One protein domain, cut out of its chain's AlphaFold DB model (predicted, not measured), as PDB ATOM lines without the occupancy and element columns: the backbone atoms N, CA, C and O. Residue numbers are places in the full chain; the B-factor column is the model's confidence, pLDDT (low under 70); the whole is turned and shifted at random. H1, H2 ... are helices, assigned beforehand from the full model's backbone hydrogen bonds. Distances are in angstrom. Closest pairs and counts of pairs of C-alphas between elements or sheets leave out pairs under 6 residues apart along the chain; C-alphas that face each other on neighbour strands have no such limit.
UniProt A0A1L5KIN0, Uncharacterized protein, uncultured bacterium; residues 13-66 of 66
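This is residues 13 to 66 of the 66 residues of an uncharacterized protein of uncultured bacterium (UniProt A0A1L5KIN0). Two helices, H1 and H2, meet near their ends at a tight corner as an L, and the third helix, H3, packs on both arms of that L. From the far end of H2 a long stretch with no named element, residues 40 to 54, folds back along the length of the domain and leads into H3, and the C-shaped course of H1, H2 and this stretch has H3 within its bend. The printed part has 54 residues with three named helices, in the order H1, H2, H3, and no named strand, and its class is all helix. The whole is compact, with a radius of gyration of the C-alphas of 11.3 A, and the C-alphas span 30 by 23 by 15 A.

Find C-alpha 13 at (27.445, 43.398, 21.224); there H1 begins, and it holds residues 13 to 25, 18.4 A from first to last C-alpha. Go past His 26 and you come to H2, residues 27 to 39, also 18.4 A long, which ends with C-alpha 39 at (54.695, 42.816, 7.621). Then read residues 40 to 54, a stretch of 15 residues with no named element, whose C-alphas lie 8 to 18 A from the mean of all C-alphas. H3 follows with residues 55 to 65, 15.5 A long, and ends with C-alpha 65 at (44.552, 46.329, 19.863).

Start at H1 and look at residues 16 to 20, the part of it that touches H3. The closest C-alphas of H1 and H3 are those of Arg 16 and Val 58, 6.6 A apart. The two helices run the same way at a steep tilt of 56 degrees. Next compare H1 with H2: they are close but not clearly touching, and their closest C-alphas, those of Leu 23 and Gly 30, are 7.0 A apart. Their lines are about perpendicular, at 88 degrees. In H2, look at residues 30 to 34, the part that touches H3. The closest C-alphas of H2 and H3 are those of Ala 34 and Leu 63, 5.6 A apart, and the lines of these helices are about perpendicular, at 81 degrees. In the backbones of H1, H2 and H3 you will find every O i to N i+4 pair within hydrogen-bond range.

Look at Thr 14 and Lys 39 for the two C-alphas farthest apart, at 31.8 A. The first and last printed C-alphas, those of Ala 13 and Leu 66, are 20.0 A apart, and Leu 66 is the chain's last residue. The printed part has no cut. The link from H1 to H2 is tight, with one residue, and the link from H2 to H3 is long, with 15 residues. In the B-factor column the mean pLDDT of the printed part is 80.5; look at residues 47 to 53, within the long link, for the seven residues under 70, where the model's confidence is low.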
ATOM      1  N   ALA A  13      26.676  43.338  19.992       76.94
ATOM      2  CA  ALA A  13      27.445  43.398  21.224       76.94
ATOM      3  C   ALA A  13      27.713  42.001  21.807       76.94
ATOM      4  O   ALA A  13      28.871  41.623  21.946       76.94
ATOM      5  N   THR A  14      26.677  41.194  22.054       80.69
ATOM      6  CA  THR A  14      26.827  39.823  22.570       80.69
ATOM      7  C   THR A  14      27.592  38.933  21.599       80.69
ATOM      8  O   THR A  14      28.450  38.157  22.013       80.69
ATOM      9  N   PHE A  15      27.324  39.056  20.296       78.94
ATOM     10  CA  PHE A  15      28.089  38.326  19.290       78.94
ATOM     11  C   PHE A  15      29.580  38.711  19.337       78.94
ATOM     12  O   PHE A  15      30.445  37.836  19.354       78.94
ATOM     13  N   ARG A  16      29.885  40.013  19.386       82.12
ATOM     14  CA  ARG A  16      31.245  40.551  19.488       82.12
ATOM     15  C   ARG A  16      31.932  40.044  20.745       82.12
ATOM     16  O   ARG A  16      33.078  39.633  20.649       82.12
ATOM     17  N   GLU A  17      31.261  40.054  21.891       84.06
ATOM     18  CA  GLU A  17      31.824  39.560  23.151       84.06
ATOM     19  C   GLU A  17      32.171  38.073  23.079       84.06
ATOM     20  O   GLU A  17      33.290  37.699  23.417       84.06
ATOM     21  N   GLN A  18      31.264  37.240  22.566       84.00
ATOM     22  CA  GLN A  18      31.519  35.807  22.395       84.00
ATOM     23  C   GLN A  18      32.675  35.557  21.419       84.00
ATOM     24  O   GLN A  18      33.567  34.765  21.707       84.00
ATOM     25  N   TYR A  19      32.707  36.284  20.301       84.06
ATOM     26  CA  TYR A  19      33.769  36.162  19.306       84.06
ATOM     27  C   TYR A  19      35.126  36.648  19.838       84.06
ATOM     28  O   TYR A  19      36.148  36.011  19.607       84.06
ATOM     29  N   LEU A  20      35.152  37.744  20.603       84.25
ATOM     30  CA  LEU A  20      36.358  38.220  21.286       84.25
ATOM     31  C   LEU A  20      36.832  37.234  22.353       84.25
ATOM     32  O   LEU A  20      38.037  37.053  22.500       84.25
ATOM     33  N   ALA A  21      35.918  36.587  23.077       87.38
ATOM     34  CA  ALA A  21      36.269  35.560  24.051       87.38
ATOM     35  C   ALA A  21      36.928  34.348  23.373       87.38
ATOM     36  O   ALA A  21      37.950  33.867  23.860       87.38
ATOM     37  N   GLU A  22      36.412  33.901  22.224       86.81
ATOM     38  CA  GLU A  22      37.070  32.867  21.414       86.81
ATOM     39  C   GLU A  22      38.451  33.333  20.924       86.81
ATOM     40  O   GLU A  22      39.441  32.622  21.096       86.81
ATOM     41  N   LEU A  23      38.564  34.554  20.391       85.56
ATOM     42  CA  LEU A  23      39.852  35.113  19.957       85.56
ATOM     43  C   LEU A  23      40.864  35.216  21.106       85.56
ATOM     44  O   LEU A  23      42.043  34.932  20.908       85.56
ATOM     45  N   ALA A  24      40.414  35.560  22.313       84.50
ATOM     46  CA  ALA A  24      41.251  35.605  23.507       84.50
ATOM     47  C   ALA A  24      41.758  34.211  23.913       84.50
ATOM     48  O   ALA A  24      42.897  34.081  24.361       84.50
ATOM     49  N   GLN A  25      40.968  33.153  23.704       87.75
ATOM     50  CA  GLN A  25      41.451  31.776  23.881       87.75
ATOM     51  C   GLN A  25      42.491  31.382  22.824       87.75
ATOM     52  O   GLN A  25      43.370  30.563  23.091       87.75
ATOM     53  N   HIS A  26      42.438  32.009  21.651       84.75
ATOM     54  CA  HIS A  26      43.376  31.823  20.548       84.75
ATOM     55  C   HIS A  26      44.374  32.990  20.407       84.75
ATOM     56  O   HIS A  26      44.804  33.311  19.297       84.75
ATOM     57  N   GLU A  27      44.799  33.612  21.519       82.44
ATOM     58  CA  GLU A  27      45.686  34.792  21.499       82.44
ATOM     59  C   GLU A  27      46.986  34.551  20.709       82.44
ATOM     60  O   GLU A  27      47.475  35.445  20.019       82.44
ATOM     61  N   GLN A  28      47.539  33.334  20.754       85.56
ATOM     62  CA  GLN A  28      48.744  32.982  19.994       85.56
ATOM     63  C   GLN A  28      48.541  33.114  18.477       85.56
ATOM     64  O   GLN A  28      49.400  33.669  17.787       85.56
ATOM     65  N   GLU A  29      47.390  32.672  17.964       85.00
ATOM     66  CA  GLU A  29      47.040  32.817  16.548       85.00
ATOM     67  C   GLU A  29      46.771  34.286  16.205       85.00
ATOM     68  O   GLU A  29      47.202  34.767  15.157       85.00
ATOM     69  N   GLY A  30      46.162  35.037  17.125       84.88
ATOM     70  CA  GLY A  30      46.010  36.485  17.007       84.88
ATOM     71  C   GLY A  30      47.327  37.233  16.883       84.88
ATOM     72  O   GLY A  30      47.504  38.019  15.958       84.88
ATOM     73  N   LYS A  31      48.290  36.946  17.765       85.81
ATOM     74  CA  LYS A  31      49.644  37.513  17.699       85.81
ATOM     75  C   LYS A  31      50.338  37.170  16.389       85.81
ATOM     76  O   LYS A  31      50.999  38.026  15.809       85.81
ATOM     77  N   ARG A  32      50.165  35.943  15.895       86.50
ATOM     78  CA  ARG A  32      50.714  35.525  14.602       86.50
ATOM     79  C   ARG A  32      50.096  36.313  13.447       86.50
ATOM     80  O   ARG A  32      50.826  36.809  12.594       86.50
ATOM     81  N   LEU A  33      48.773  36.476  13.440       84.88
ATOM     82  CA  LEU A  33      48.065  37.298  12.456       84.88
ATOM     83  C   LEU A  33      48.457  38.777  12.551       84.88
ATOM     84  O   LEU A  33      48.629  39.413  11.516       84.88
ATOM     85  N   ALA A  34      48.651  39.314  13.757       85.44
ATOM     86  CA  ALA A  34      49.099  40.686  13.977       85.44
ATOM     87  C   ALA A  34      50.542  40.902  13.487       85.44
ATOM     88  O   ALA A  34      50.834  41.918  12.860       85.44
ATOM     89  N   ASP A  35      51.442  39.937  13.699       87.81
ATOM     90  CA  ASP A  35      52.806  39.974  13.156       87.81
ATOM     91  C   ASP A  35      52.806  39.943  11.619       87.81
ATOM     92  O   ASP A  35      53.523  40.712  10.974       87.81
ATOM     93  N   ILE A  36      51.935  39.124  11.020       86.06
ATOM     94  CA  ILE A  36      51.721  39.111   9.568       86.06
ATOM     95  C   ILE A  36      51.159  40.460   9.106       86.06
ATOM     96  O   ILE A  36      51.681  41.027   8.151       86.06
ATOM     97  N   ALA A  37      50.165  41.017   9.804       84.19
ATOM     98  CA  ALA A  37      49.558  42.307   9.476       84.19
ATOM     99  C   ALA A  37      50.549  43.485   9.581       84.19
ATOM    100  O   ALA A  37      50.416  44.467   8.853       84.19
ATOM    101  N   LYS A  38      51.568  43.380  10.448       82.69
ATOM    102  CA  LYS A  38      52.680  44.344  10.539       82.69
ATOM    103  C   LYS A  38      53.636  44.253   9.348       82.69
ATOM    104  O   LYS A  38      54.240  45.256   8.980       82.69
ATOM    105  N   LYS A  39      53.788  43.067   8.755       86.62
ATOM    106  CA  LYS A  39      54.695  42.816   7.621       86.62
ATOM    107  C   LYS A  39      54.027  43.025   6.265       86.62
ATOM    108  O   LYS A  39      54.692  43.428   5.316       86.62
ATOM    109  N   GLN A  40      52.734  42.737   6.159       85.00
ATOM    110  CA  GLN A  40      51.981  42.788   4.912       85.00
ATOM    111  C   GLN A  40      50.501  43.113   5.157       85.00
ATOM    112  O   GLN A  40      49.949  42.743   6.192       85.00
ATOM    113  N   PRO A  41      49.820  43.758   4.194       79.81
ATOM    114  CA  PRO A  41      48.398  44.051   4.320       79.81
ATOM    115  C   PRO A  41      47.577  42.754   4.396       79.81
ATOM    116  O   PRO A  41      47.559  41.953   3.459       79.81
ATOM    117  N   LEU A  42      46.878  42.555   5.516       82.19
ATOM    118  CA  LEU A  42      45.965  41.430   5.712       82.19
ATOM    119  C   LEU A  42      44.588  41.783   5.133       82.19
ATOM    120  O   LEU A  42      43.941  42.728   5.581       82.19
ATOM    121  N   THR A  43      44.129  41.017   4.143       82.44
ATOM    122  CA  THR A  43      42.780  41.179   3.582       82.44
ATOM    123  C   THR A  43      41.829  40.209   4.268       82.44
ATOM    124  O   THR A  43      41.939  38.997   4.099       82.44
ATOM    125  N   LEU A  44      40.893  40.746   5.047       79.38
ATOM    126  CA  LEU A  44      39.866  39.965   5.727       79.38
ATOM    127  C   LEU A  44      38.643  39.834   4.822       79.38
ATOM    128  O   LEU A  44      37.910  40.797   4.600       79.38
ATOM    129  N   LEU A  45      38.430  38.633   4.294       77.56
ATOM    130  CA  LEU A  45      37.241  38.310   3.517       77.56
ATOM    131  C   LEU A  45      36.126  37.864   4.458       77.56
ATOM    132  O   LEU A  45      36.333  37.015   5.323       77.56
ATOM    133  N   TYR A  46      34.934  38.420   4.272       72.75
ATOM    134  CA  TYR A  46      33.744  38.018   5.009       72.75
ATOM    135  C   TYR A  46      32.566  37.848   4.049       72.75
ATOM    136  O   TYR A  46      32.399  38.609   3.100       72.75
ATOM    137  N   SER A  47      31.738  36.841   4.308       60.19
ATOM    138  CA  SER A  47      30.543  36.496   3.530       60.19
ATOM    139  C   SER A  47      29.265  36.823   4.309       60.19
ATOM    140  O   SER A  47      28.317  36.043   4.347       60.19
ATOM    141  N   ALA A  48      29.231  37.989   4.963       63.72
ATOM    142  CA  ALA A  48      28.048  38.456   5.681       63.72
ATOM    143  C   ALA A  48      27.273  39.466   4.832       63.72
ATOM    144  O   ALA A  48      27.839  40.411   4.288       63.72
ATOM    145  N   LYS A  49      25.948  39.289   4.764       60.78
ATOM    146  CA  LYS A  49      25.029  40.198   4.059       60.78
ATOM    147  C   LYS A  49      24.978  41.602   4.696       60.78
ATOM    148  O   LYS A  49      24.528  42.538   4.047       60.78
ATOM    149  N   ASN A  50      25.459  41.740   5.936       60.97
ATOM    150  CA  ASN A  50      25.565  42.997   6.674       60.97
ATOM    151  C   ASN A  50      26.996  43.546   6.633       60.97
ATOM    152  O   ASN A  50      27.937  42.926   7.119       60.97
ATOM    153  N   THR A  51      27.145  44.744   6.077       62.19
ATOM    154  CA  THR A  51      28.409  45.493   6.000       62.19
ATOM    155  C   THR A  51      28.733  46.242   7.293       62.19
ATOM    156  O   THR A  51      29.905  46.449   7.588       62.19
ATOM    157  N   THR A  52      27.722  46.607   8.081       62.09
ATOM    158  CA  THR A  52      27.854  47.379   9.332       62.09
ATOM    159  C   THR A  52      28.138  46.527  10.565       62.09
ATOM    160  O   THR A  52      28.721  47.017  11.525       62.09
ATOM    161  N   GLN A  53      27.747  45.255  10.545       68.00
ATOM    162  CA  GLN A  53      27.935  44.307  11.641       68.00
ATOM    163  C   GLN A  53      28.516  43.019  11.069       68.00
ATOM    164  O   GLN A  53      27.783  42.122  10.652       68.00
ATOM    165  N   ASN A  54      29.845  42.964  10.978       76.00
ATOM    166  CA  ASN A  54      30.558  41.829  10.407       76.00
ATOM    167  C   ASN A  54      31.713  41.372  11.314       76.00
ATOM    168  O   ASN A  54      32.277  42.148  12.087       76.00
ATOM    169  N   HIS A  55      32.061  40.090  11.204       79.44
ATOM    170  CA  HIS A  55      33.137  39.465  11.980       79.44
ATOM    171  C   HIS A  55      34.517  40.032  11.626       79.44
ATOM    172  O   HIS A  55      35.392  40.109  12.484       79.44
ATOM    173  N   ALA A  56      34.706  40.467  10.376       82.88
ATOM    174  CA  ALA A  56      35.974  41.016   9.903       82.88
ATOM    175  C   ALA A  56      36.346  42.323  10.617       82.88
ATOM    176  O   ALA A  56      37.511  42.521  10.937       82.88
ATOM    177  N   LEU A  57      35.374  43.190  10.910       82.44
ATOM    178  CA  LEU A  57      35.580  44.428  11.656       82.44
ATOM    179  C   LEU A  57      35.968  44.132  13.103       82.44
ATOM    180  O   LEU A  57      36.897  44.752  13.603       82.44
ATOM    181  N   VAL A  58      35.311  43.162  13.750       84.88
ATOM    182  CA  VAL A  58      35.661  42.746  15.120       84.88
ATOM    183  C   VAL A  58      37.077  42.178  15.166       84.88
ATOM    184  O   VAL A  58      37.864  42.562  16.027       84.88
ATOM    185  N   LEU A  59      37.424  41.308  14.214       83.88
ATOM    186  CA  LEU A  59      38.764  40.740  14.114       83.88
ATOM    187  C   LEU A  59      39.815  41.818  13.812       83.88
ATOM    188  O   LEU A  59      40.879  41.815  14.419       83.88
ATOM    189  N   ALA A  60      39.524  42.756  12.908       84.12
ATOM    190  CA  ALA A  60      40.422  43.862  12.587       84.12
ATOM    191  C   ALA A  60      40.651  44.794  13.785       84.12
ATOM    192  O   ALA A  60      41.787  45.190  14.030       84.12
ATOM    193  N   ASP A  61      39.590  45.145  14.517       85.38
ATOM    194  CA  ASP A  61      39.649  45.960  15.737       85.38
ATOM    195  C   ASP A  61      40.503  45.273  16.808       85.38
ATOM    196  O   ASP A  61      41.436  45.866  17.347       85.38
ATOM    197  N   TRP A  62      40.267  43.979  17.029       85.12
ATOM    198  CA  TRP A  62      41.038  43.185  17.977       85.12
ATOM    199  C   TRP A  62      42.518  43.066  17.593       85.12
ATOM    200  O   TRP A  62      43.384  43.332  18.421       85.12
ATOM    201  N   LEU A  63      42.827  42.754  16.327       84.50
ATOM    202  CA  LEU A  63      44.208  42.681  15.831       84.50
ATOM    203  C   LEU A  63      44.943  44.024  15.931       84.50
ATOM    204  O   LEU A  63      46.158  44.033  16.095       84.50
ATOM    205  N   ARG A  64      44.233  45.155  15.827       81.75
ATOM    206  CA  ARG A  64      44.809  46.497  16.029       81.75
ATOM    207  C   ARG A  64      45.072  46.821  17.499       81.75
ATOM    208  O   ARG A  64      45.888  47.695  17.770       81.75
ATOM    209  N   SER A  65      44.370  46.162  18.419       82.69
ATOM    210  CA  SER A  65      44.552  46.329  19.863       82.69
ATOM    211  C   SER A  65      45.677  45.456  20.446       82.69
ATOM    212  O   SER A  65      46.000  45.633  21.623       82.69
ATOM    213  N   LEU A  66      46.241  44.525  19.663       76.69
ATOM    214  CA  LEU A  66      47.364  43.640  20.023       76.69
ATOM    215  C   LEU A  66      48.733  44.232  19.642       76.69
ATOM    216  O   LEU A  66      49.682  44.053  20.438       76.69
TER     217      LEU A  66